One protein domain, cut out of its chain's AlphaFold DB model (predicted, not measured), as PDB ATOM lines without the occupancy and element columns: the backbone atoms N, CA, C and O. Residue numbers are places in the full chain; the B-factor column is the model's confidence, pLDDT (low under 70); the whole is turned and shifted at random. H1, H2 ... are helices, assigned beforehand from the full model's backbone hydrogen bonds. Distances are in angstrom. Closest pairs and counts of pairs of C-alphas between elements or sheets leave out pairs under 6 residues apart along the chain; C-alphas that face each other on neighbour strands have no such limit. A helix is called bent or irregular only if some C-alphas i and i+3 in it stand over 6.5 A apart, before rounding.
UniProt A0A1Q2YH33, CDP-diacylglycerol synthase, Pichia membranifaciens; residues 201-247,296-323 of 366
ATOM      1  N   GLU A 201     185.790 202.092 133.443       91.06
ATOM      2  CA  GLU A 201     185.636 201.999 134.910       91.06
ATOM      3  C   GLU A 201     186.559 202.990 135.629       91.06
ATOM      4  O   GLU A 201     186.166 203.628 136.599       91.06
ATOM      5  N   GLU A 202     187.767 203.180 135.098       88.56
ATOM      6  CA  GLU A 202     188.726 204.164 135.590       88.56
ATOM      7  C   GLU A 202     188.195 205.597 135.436       88.56
ATOM      8  O   GLU A 202     188.211 206.359 136.399       88.56
ATOM      9  N   GLN A 203     187.639 205.954 134.270       89.25
ATOM     10  CA  GLN A 203     187.051 207.282 134.056       89.25
ATOM     11  C   GLN A 203     185.846 207.533 134.971       89.25
ATOM     12  O   GLN A 203     185.731 208.608 135.556       89.25
ATOM     13  N   ILE A 204     184.974 206.536 135.155       91.88
ATOM     14  CA  ILE A 204     183.837 206.631 136.081       91.88
ATOM     15  C   ILE A 204     184.335 206.870 137.512       91.88
ATOM     16  O   ILE A 204     183.838 207.768 138.191       91.88
ATOM     17  N   ALA A 205     185.338 206.111 137.962       90.50
ATOM     18  CA  ALA A 205     185.929 206.268 139.286       90.50
ATOM     19  C   ALA A 205     186.543 207.664 139.496       90.50
ATOM     20  O   ALA A 205     186.266 208.301 140.514       90.50
ATOM     21  N   HIS A 206     187.323 208.160 138.529       88.81
ATOM     22  CA  HIS A 206     187.899 209.507 138.586       88.81
ATOM     23  C   HIS A 206     186.820 210.580 138.665       88.81
ATOM     24  O   HIS A 206     186.873 211.430 139.553       88.81
ATOM     25  N   ILE A 207     185.794 210.496 137.812       91.62
ATOM     26  CA  ILE A 207     184.675 211.438 137.859       91.62
ATOM     27  C   ILE A 207     184.037 211.435 139.250       91.62
ATOM     28  O   ILE A 207     183.874 212.502 139.835       91.62
ATOM     29  N   ILE A 208     183.706 210.260 139.801       90.50
ATOM     30  CA  ILE A 208     183.056 210.152 141.115       90.50
ATOM     31  C   ILE A 208     183.893 210.812 142.213       90.50
ATOM     32  O   ILE A 208     183.310 211.436 143.093       90.50
ATOM     33  N   ILE A 209     185.223 210.705 142.171       88.25
ATOM     34  CA  ILE A 209     186.123 211.323 143.158       88.25
ATOM     35  C   ILE A 209     186.209 212.842 142.973       88.25
ATOM     36  O   ILE A 209     186.318 213.568 143.957       88.25
ATOM     37  N   GLU A 210     186.144 213.340 141.743       89.25
ATOM     38  CA  GLU A 210     186.338 214.763 141.445       89.25
ATOM     39  C   GLU A 210     185.074 215.612 141.617       89.25
ATOM     40  O   GLU A 210     185.178 216.838 141.731       89.25
ATOM     41  N   LEU A 211     183.896 214.974 141.652       93.00
ATOM     42  CA  LEU A 211     182.630 215.662 141.886       93.00
ATOM     43  C   LEU A 211     182.673 216.491 143.191       93.00
ATOM     44  O   LEU A 211     183.350 216.123 144.155       93.00
ATOM     45  N   PRO A 212     181.912 217.594 143.281       93.12
ATOM     46  CA  PRO A 212     181.917 218.456 144.463       93.12
ATOM     47  C   PRO A 212     181.615 217.716 145.775       93.12
ATOM     48  O   PRO A 212     180.755 216.833 145.827       93.12
ATOM     49  N   ARG A 213     182.327 218.065 146.857       88.00
ATOM     50  CA  ARG A 213     182.376 217.270 148.106       88.00
ATOM     51  C   ARG A 213     180.999 216.993 148.712       88.00
ATOM     52  O   ARG A 213     180.702 215.849 149.045       88.00
ATOM     53  N   LYS A 214     180.128 218.001 148.815       90.19
ATOM     54  CA  LYS A 214     178.790 217.820 149.404       90.19
ATOM     55  C   LYS A 214     177.869 216.998 148.509       90.19
ATOM     56  O   LYS A 214     177.046 216.241 149.019       90.19
ATOM     57  N   PHE A 215     178.045 217.090 147.192       93.06
ATOM     58  CA  PHE A 215     177.378 216.201 146.247       93.06
ATOM     59  C   PHE A 215     177.841 214.745 146.420       93.06
ATOM     60  O   PHE A 215     177.002 213.857 146.561       93.06
ATOM     61  N   ARG A 216     179.158 214.499 146.495       92.06
ATOM     62  CA  ARG A 216     179.722 213.161 146.762       92.06
ATOM     63  C   ARG A 216     179.251 212.587 148.093       92.06
ATOM     64  O   ARG A 216     178.838 211.438 148.149       92.06
ATOM     65  N   SER A 217     179.238 213.404 149.142       91.12
ATOM     66  CA  SER A 217     178.740 213.015 150.461       91.12
ATOM     67  C   SER A 217     177.287 212.515 150.403       91.12
ATOM     68  O   SER A 217     176.981 211.433 150.903       91.12
ATOM     69  N   ARG A 218     176.399 213.238 149.699       92.94
ATOM     70  CA  ARG A 218     175.011 212.797 149.460       92.94
ATOM     71  C   ARG A 218     174.945 211.501 148.654       92.94
ATOM     72  O   ARG A 218     174.214 210.593 149.045       92.94
ATOM     73  N   LEU A 219     175.724 211.404 147.575       92.38
ATOM     74  CA  LEU A 219     175.806 210.206 146.736       92.38
ATOM     75  C   LEU A 219     176.200 208.976 147.569       92.38
ATOM     76  O   LEU A 219     175.519 207.953 147.531       92.38
ATOM     77  N   PHE A 220     177.267 209.082 148.360       91.38
ATOM     78  CA  PHE A 220     177.748 207.987 149.197       91.38
ATOM     79  C   PHE A 220     176.777 207.637 150.323       91.38
ATOM     80  O   PHE A 220     176.634 206.462 150.654       91.38
ATOM     81  N   ASN A 221     176.045 208.616 150.861       90.75
ATOM     82  CA  ASN A 221     175.005 208.348 151.847       90.75
ATOM     83  C   ASN A 221     173.837 207.531 151.259       90.75
ATOM     84  O   ASN A 221     173.374 206.599 151.908       90.75
ATOM     85  N   ILE A 222     173.407 207.811 150.022       90.75
ATOM     86  CA  ILE A 222     172.391 206.994 149.324       90.75
ATOM     87  C   ILE A 222     172.922 205.574 149.070       90.75
ATOM     88  O   ILE A 222     172.204 204.588 149.222       90.75
ATOM     89  N   LEU A 223     174.199 205.458 148.704       88.81
ATOM     90  CA  LEU A 223     174.848 204.182 148.398       88.81
ATOM     91  C   LEU A 223     175.178 203.332 149.632       88.81
ATOM     92  O   LEU A 223     175.455 202.140 149.481       88.81
ATOM     93  N   LYS A 224     175.123 203.902 150.840       86.81
ATOM     94  CA  LYS A 224     175.438 203.217 152.101       86.81
ATOM     95  C   LYS A 224     174.605 201.952 152.314       86.81
ATOM     96  O   LYS A 224     175.150 200.943 152.748       86.81
ATOM     97  N   GLU A 225     173.324 201.984 151.951       82.94
ATOM     98  CA  GLU A 225     172.422 200.824 152.044       82.94
ATOM     99  C   GLU A 225     172.871 199.661 151.143       82.94
ATOM    100  O   GLU A 225     172.692 198.494 151.480       82.94
ATOM    101  N   ARG A 226     173.493 199.966 149.997       84.00
ATOM    102  CA  ARG A 226     173.921 198.970 149.003       84.00
ATOM    103  C   ARG A 226     175.351 198.471 149.230       84.00
ATOM    104  O   ARG A 226     175.632 197.312 148.951       84.00
ATOM    105  N   TYR A 227     176.238 199.335 149.724       84.81
ATOM    106  CA  TYR A 227     177.686 199.094 149.810       84.81
ATOM    107  C   TYR A 227     178.246 199.200 151.233       84.81
ATOM    108  O   TYR A 227     179.428 199.491 151.416       84.81
ATOM    109  N   GLY A 228     177.412 199.004 152.258       80.31
ATOM    110  CA  GLY A 228     177.774 199.285 153.651       80.31
ATOM    111  C   GLY A 228     179.083 198.633 154.116       80.31
ATOM    112  O   GLY A 228     179.859 199.275 154.819       80.31
ATOM    113  N   ASN A 229     179.376 197.406 153.673       83.19
ATOM    114  CA  ASN A 229     180.580 196.669 154.073       83.19
ATOM    115  C   ASN A 229     181.871 197.244 153.469       83.19
ATOM    116  O   ASN A 229     182.905 197.285 154.135       83.19
ATOM    117  N   GLU A 230     181.840 197.644 152.202       82.69
ATOM    118  CA  GLU A 230     182.972 198.238 151.493       82.69
ATOM    119  C   GLU A 230     183.176 199.693 151.904       82.69
ATOM    120  O   GLU A 230     184.302 200.110 152.158       82.69
ATOM    121  N   LEU A 231     182.079 200.437 152.043       82.38
ATOM    122  CA  LEU A 231     182.082 201.829 152.473       82.38
ATOM    123  C   LEU A 231     182.578 201.968 153.921       82.38
ATOM    124  O   LEU A 231     183.294 202.916 154.228       82.38
ATOM    125  N   ALA A 232     182.284 201.008 154.807       81.88
ATOM    126  CA  ALA A 232     182.813 200.983 156.177       81.88
ATOM    127  C   ALA A 232     184.346 200.846 156.249       81.88
ATOM    128  O   ALA A 232     184.939 201.191 157.268       81.88
ATOM    129  N   LYS A 233     184.991 200.351 155.185       83.81
ATOM    130  CA  LYS A 233     186.452 200.187 155.115       83.81
ATOM    131  C   LYS A 233     187.164 201.418 154.548       83.81
ATOM    132  O   LYS A 233     188.382 201.505 154.659       83.81
ATOM    133  N   ASP A 234     186.429 202.347 153.942       81.44
ATOM    134  CA  ASP A 234     186.975 203.553 153.325       81.44
ATOM    135  C   ASP A 234     186.848 204.751 154.279       81.44
ATOM    136  O   ASP A 234     185.818 205.427 154.336       81.44
ATOM    137  N   LEU A 235     187.906 205.000 155.059       79.31
ATOM    138  CA  LEU A 235     187.931 206.055 156.080       79.31
ATOM    139  C   LEU A 235     187.706 207.458 155.495       79.31
ATOM    140  O   LEU A 235     187.044 208.274 156.132       79.31
ATOM    141  N   LEU A 236     188.198 207.727 154.281       78.50
ATOM    142  CA  LEU A 236     188.036 209.030 153.627       78.50
ATOM    143  C   LEU A 236     186.579 209.269 153.226       78.50
ATOM    144  O   LEU A 236     186.048 210.368 153.393       78.50
ATOM    145  N   VAL A 237     185.904 208.231 152.727       80.06
ATOM    146  CA  VAL A 237     184.470 208.303 152.425       80.06
ATOM    147  C   VAL A 237     183.649 208.464 153.706       80.06
ATOM    148  O   VAL A 237     182.721 209.273 153.720       80.06
ATOM    149  N   GLN A 238     184.002 207.768 154.795       79.94
ATOM    150  CA  GLN A 238     183.351 207.963 156.100       79.94
ATOM    151  C   GLN A 238     183.493 209.404 156.599       79.94
ATOM    152  O   GLN A 238     182.502 210.023 156.991       79.94
ATOM    153  N   GLU A 239     184.705 209.959 156.539       81.50
ATOM    154  CA  GLU A 239     184.972 211.342 156.932       81.50
ATOM    155  C   GLU A 239     184.182 212.328 156.067       81.50
ATOM    156  O   GLU A 239     183.589 213.269 156.582       81.50
ATOM    157  N   MET A 240     184.093 212.100 154.757       81.00
ATOM    158  CA  MET A 240     183.328 212.958 153.851       81.00
ATOM    159  C   MET A 240     181.816 212.910 154.101       81.00
ATOM    160  O   MET A 240     181.120 213.910 153.907       81.00
ATOM    161  N   ILE A 241     181.286 211.761 154.518       82.44
ATOM    162  CA  ILE A 241     179.884 211.649 154.940       82.44
ATOM    163  C   ILE A 241     179.666 212.422 156.248       82.44
ATOM    164  O   ILE A 241     178.665 213.126 156.377       82.44
ATOM    165  N   ALA A 242     180.607 212.336 157.192       81.25
ATOM    166  CA  ALA A 242     180.532 213.032 158.477       81.25
ATOM    167  C   ALA A 242     180.731 214.557 158.354       81.25
ATOM    168  O   ALA A 242     180.013 215.331 158.986       81.25
ATOM    169  N   GLU A 243     181.669 214.995 157.510       79.50
ATOM    170  CA  GLU A 243     182.006 216.393 157.230       79.50
ATOM    171  C   GLU A 243     181.799 216.700 155.726       79.50
ATOM    172  O   GLU A 243     182.750 216.709 154.926       79.50
ATOM    173  N   PRO A 244     180.538 216.959 155.309       69.25
ATOM    174  CA  PRO A 244     180.142 217.088 153.901       69.25
ATOM    175  C   PRO A 244     180.586 218.400 153.253       69.25
ATOM    176  O   PRO A 244     180.551 218.544 152.032       69.25
ATOM    177  N   THR A 245     180.954 219.385 154.060       64.94
ATOM    178  CA  THR A 245     181.387 220.700 153.605       64.94
ATOM    179  C   THR A 245     182.841 220.841 153.999       64.94
ATOM    180  O   THR A 245     183.177 220.640 155.166       64.94
ATOM    181  N   LEU A 246     183.702 221.187 153.038       60.44
ATOM    182  CA  LEU A 246     185.008 221.732 153.386       60.44
ATOM    183  C   LEU A 246     184.709 222.938 154.265       60.44
ATOM    184  O   LEU A 246     184.059 223.864 153.779       60.44
ATOM    185  N   LYS A 247     185.078 222.896 155.554       49.53
ATOM    186  CA  LYS A 247     184.962 224.070 156.422       49.53
ATOM    187  C   LYS A 247     185.632 225.189 155.641       49.53
ATOM    188  O   LYS A 247     186.846 225.148 155.455       49.53
ATOM    189  N   ILE A 296     192.708 204.837 143.618       75.00
ATOM    190  CA  ILE A 296     191.265 204.657 143.654       75.00
ATOM    191  C   ILE A 296     191.002 203.538 144.656       75.00
ATOM    192  O   ILE A 296     191.466 202.405 144.453       75.00
ATOM    193  N   SER A 297     190.282 203.868 145.728       82.38
ATOM    194  CA  SER A 297     190.025 202.925 146.807       82.38
ATOM    195  C   SER A 297     189.290 201.686 146.278       82.38
ATOM    196  O   SER A 297     188.567 201.768 145.275       82.38
ATOM    197  N   PRO A 298     189.424 200.520 146.936       84.31
ATOM    198  CA  PRO A 298     188.697 199.317 146.533       84.31
ATOM    199  C   PRO A 298     187.181 199.538 146.444       84.31
ATOM    200  O   PRO A 298     186.535 198.995 145.549       84.31
ATOM    201  N   PHE A 299     186.632 200.380 147.328       86.38
ATOM    202  CA  PHE A 299     185.232 200.790 147.288       86.38
ATOM    203  C   PHE A 299     184.905 201.544 145.995       86.38
ATOM    204  O   PHE A 299     183.984 201.142 145.287       86.38
ATOM    205  N   ILE A 300     185.673 202.580 145.640       88.38
ATOM    206  CA  ILE A 300     185.408 203.367 144.427       88.38
ATOM    207  C   ILE A 300     185.602 202.526 143.156       88.38
ATOM    208  O   ILE A 300     184.816 202.663 142.220       88.38
ATOM    209  N   ARG A 301     186.584 201.613 143.117       87.88
ATOM    210  CA  ARG A 301     186.764 200.687 141.980       87.88
ATOM    211  C   ARG A 301     185.558 199.773 141.801       87.88
ATOM    212  O   ARG A 301     185.045 199.654 140.692       87.88
ATOM    213  N   LYS A 302     185.097 199.155 142.893       88.38
ATOM    214  CA  LYS A 302     183.914 198.290 142.869       88.38
ATOM    215  C   LYS A 302     182.675 199.075 142.456       88.38
ATOM    216  O   LYS A 302     181.959 198.645 141.562       88.38
ATOM    217  N   LEU A 303     182.477 200.251 143.049       89.12
ATOM    218  CA  LEU A 303     181.388 201.151 142.700       89.12
ATOM    219  C   LEU A 303     181.416 201.482 141.202       89.12
ATOM    220  O   LEU A 303     180.406 201.327 140.530       89.12
ATOM    221  N   ALA A 304     182.561 201.879 140.650       91.38
ATOM    222  CA  ALA A 304     182.674 202.201 139.230       91.38
ATOM    223  C   ALA A 304     182.402 200.999 138.309       91.38
ATOM    224  O   ALA A 304     181.735 201.169 137.286       91.38
ATOM    225  N   SER A 305     182.868 199.798 138.670       91.56
ATOM    226  CA  SER A 305     182.579 198.576 137.908       91.56
ATOM    227  C   SER A 305     181.088 198.235 137.937       91.56
ATOM    228  O   SER A 305     180.476 198.059 136.883       91.56
ATOM    229  N   ASP A 306     180.464 198.257 139.117       89.88
ATOM    230  CA  ASP A 306     179.036 197.977 139.272       89.88
ATOM    231  C   ASP A 306     178.175 199.002 138.521       89.88
ATOM    232  O   ASP A 306     177.221 198.634 137.840       89.88
ATOM    233  N   LEU A 307     178.527 200.290 138.591       88.75
ATOM    234  CA  LEU A 307     177.830 201.362 137.876       88.75
ATOM    235  C   LEU A 307     177.956 201.226 136.353       88.75
ATOM    236  O   LEU A 307     177.037 201.610 135.631       88.75
ATOM    237  N   LYS A 308     179.071 200.673 135.861       89.88
ATOM    238  CA  LYS A 308     179.274 200.389 134.436       89.88
ATOM    239  C   LYS A 308     178.463 199.178 133.972       89.88
ATOM    240  O   LYS A 308     177.917 199.202 132.871       89.88
ATOM    241  N   GLN A 309     178.397 198.129 134.790       91.75
ATOM    242  CA  GLN A 309     177.638 196.909 134.492       91.75
ATOM    243  C   GLN A 309     176.122 197.127 134.610       91.75
ATOM    244  O   GLN A 309     175.359 196.558 133.830       91.75
ATOM    245  N   HIS A 310     175.704 197.990 135.538       91.62
ATOM    246  CA  HIS A 310     174.311 198.306 135.852       91.62
ATOM    247  C   HIS A 310     174.028 199.811 135.711       91.62
ATOM    248  O   HIS A 310     173.833 200.528 136.706       91.62
ATOM    249  N   PRO A 311     174.003 200.336 134.476       88.81
ATOM    250  CA  PRO A 311     173.871 201.769 134.220       88.81
ATOM    251  C   PRO A 311     172.557 202.383 134.730       88.81
ATOM    252  O   PRO A 311     172.482 203.583 135.002       88.81
ATOM    253  N   GLU A 312     171.509 201.583 134.908       90.31
ATOM    254  CA  GLU A 312     170.250 201.992 135.528       90.31
ATOM    255  C   GLU A 312     170.408 202.365 137.010       90.31
ATOM    256  O   GLU A 312     169.781 203.324 137.477       90.31
ATOM    257  N   ILE A 313     171.283 201.671 137.743       87.38
ATOM    258  CA  ILE A 313     171.599 201.988 139.142       87.38
ATOM    259  C   ILE A 313     172.361 203.312 139.201       87.38
ATOM    260  O   ILE A 313     172.024 204.178 140.011       87.38
ATOM    261  N   LEU A 314     173.335 203.502 138.305       87.44
ATOM    262  CA  LEU A 314     174.082 204.754 138.177       87.44
ATOM    263  C   LEU A 314     173.150 205.929 137.929       87.44
ATOM    264  O   LEU A 314     173.155 206.908 138.679       87.44
ATOM    265  N   ARG A 315     172.311 205.809 136.902       90.44
ATOM    266  CA  ARG A 315     171.408 206.883 136.511       90.44
ATOM    267  C   ARG A 315     170.408 207.206 137.614       90.44
ATOM    268  O   ARG A 315     170.200 208.385 137.887       90.44
ATOM    269  N   SER A 316     169.804 206.201 138.247       91.25
ATOM    270  CA  SER A 316     168.819 206.418 139.317       91.25
ATOM    271  C   SER A 316     169.447 207.049 140.562       91.25
ATOM    272  O   SER A 316     168.923 208.043 141.059       91.25
ATOM    273  N   THR A 317     170.607 206.560 141.006       92.19
ATOM    274  CA  THR A 317     171.305 207.078 142.195       92.19
ATOM    275  C   THR A 317     171.822 208.501 141.975       92.19
ATOM    276  O   THR A 317     171.606 209.379 142.813       92.19
ATOM    277  N   LEU A 318     172.465 208.771 140.832       93.56
ATOM    278  CA  LEU A 318     172.903 210.127 140.490       93.56
ATOM    279  C   LEU A 318     171.714 211.069 140.341       93.56
ATOM    280  O   LEU A 318     171.778 212.204 140.814       93.56
ATOM    281  N   SER A 319     170.623 210.603 139.723       93.06
ATOM    282  CA  SER A 319     169.436 211.439 139.572       93.06
ATOM    283  C   SER A 319     168.851 211.808 140.927       93.06
ATOM    284  O   SER A 319     168.656 212.991 141.191       93.06
ATOM    285  N   GLN A 320     168.688 210.826 141.818       92.50
ATOM    286  CA  GLN A 320     168.256 211.049 143.195       92.50
ATOM    287  C   GLN A 320     169.176 212.038 143.929       92.50
ATOM    288  O   GLN A 320     168.695 212.964 144.571       92.50
ATOM    289  N   THR A 321     170.497 211.913 143.764       94.25
ATOM    290  CA  THR A 321     171.473 212.817 144.400       94.25
ATOM    291  C   THR A 321     171.301 214.270 143.938       94.25
ATOM    292  O   THR A 321     171.384 215.200 144.748       94.25
ATOM    293  N   VAL A 322     171.049 214.495 142.643       94.12
ATOM    294  CA  VAL A 322     170.747 215.840 142.126       94.12
ATOM    295  C   VAL A 322     169.395 216.322 142.650       94.12
ATOM    296  O   VAL A 322     169.309 217.475 143.071       94.12
ATOM    297  N   GLU A 323     168.362 215.468 142.683       91.38
ATOM    298  CA  GLU A 323     167.050 215.841 143.234       91.38
ATOM    299  C   GLU A 323     167.158 216.282 144.700       91.38
ATOM    300  O   GLU A 323     166.627 217.332 145.060       91.38
TER     301      GLU A 323
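AT A GLANCE: This is residues 201 to 247 and 296 to 323 of the 366 residues of the protein "CDP-diacylglycerol synthase" of Pichia membranifaciens (UniProt A0A1Q2YH33). A rounded cluster of five crossed helices is built on the long, sharply kinked H2, the helix whose centre is nearest to the mean of the C-alphas. H4 and H5 make a V whose open side H2 spans, H3 packs on H2, and H1 crosses H4. The printed part has 75 residues with five named helices, in the order H1, H2, H3, H4, H5 along the chain, and no named strand; 62 of the residues are in the helices, and the class is all helix. The whole is compact, with a radius of gyration of the C-alphas of 11.4 A, and spans 35 by 27 by 23 A along its three main axes.

HOW THE PARTS SIT: H2, residues 213 to 231, is the longest helix and has a kink of 102 degrees near residue 225. It is irregular: C-alphas 226 and 229 are 8.7 A apart, against about 5 A in a regular helix, and its line is a rough one. H3, residues 235 to 242, touches H2 at a steep tilt of 59 degrees, opposite ways; their closest C-alphas, those of Ser 217 and Ile 241, are 4.8 A apart. H5, residues 311 to 323, touches H2 at a steep tilt of 45 degrees, opposite ways. H2 touches H5 with residues 215 to 223 alone, and H5 touches H2 with residues 317 to 322 alone; their closest C-alphas, those of Leu 219 and Thr 321, are 5.6 A apart. H4, residues 298 to 309, and H2 touch only at their ends, and only just, with 3 pairs of C-alphas within 8 A; the closest are those of Glu 230 and Phe 299, 5.4 A apart. The lines of H2 and H4 are about perpendicular, at 89 degrees. H4 and H5 touch only at the corner by their link, and only just, with 3 pairs of C-alphas within 8 A; the closest are those of Leu 307 and Leu 314, 5.1 A apart. They run opposite ways at a steep tilt of 69 degrees, only just short of about perpendicular. H1, residues 201 to 210, touches H4 at a steep tilt of 60 degrees, opposite ways, and the closest C-alphas, those of Ala 205 and Ala 304, are 5.2 A apart. H1 and H2 are close but not clearly touching, with the closest C-alphas, those of Ile 208 and Arg 216, 7.2 A apart. H3 is apart from H1, H4 and H5, and H1 is apart from H5. Every O i to N i+4 pair is within hydrogen-bond range in H1, H3, H4 and H5; in H2, 11 of 15 are.

IN THESE COORDINATES: H2 measures 16.0 A from its first to its last C-alpha, beginning at C-alpha 213, (182.376, 217.270, 148.106). H5 is 18.0 A long and ends at C-alpha 323, (167.050, 215.841, 143.234). H4 is 16.5 A long, H1 14.4 A and H3 10.4 A. H1 begins at C-alpha 201, (185.636, 201.999, 134.910).

THE WHOLE: The two C-alphas farthest apart are those of Lys 247 and Gln 309, 35.7 A. Residues 248 to 295 are not printed, and C-alphas 247 and 296 are 24.1 A apart across this cut, which lies in the link from H3 to H4. The links from H1 to H2, H2 to H3 and H4 to H5 are tight. The mean pLDDT of the printed part is 86.3, and residues 244 to 247 are under 70, where the model's confidence is low.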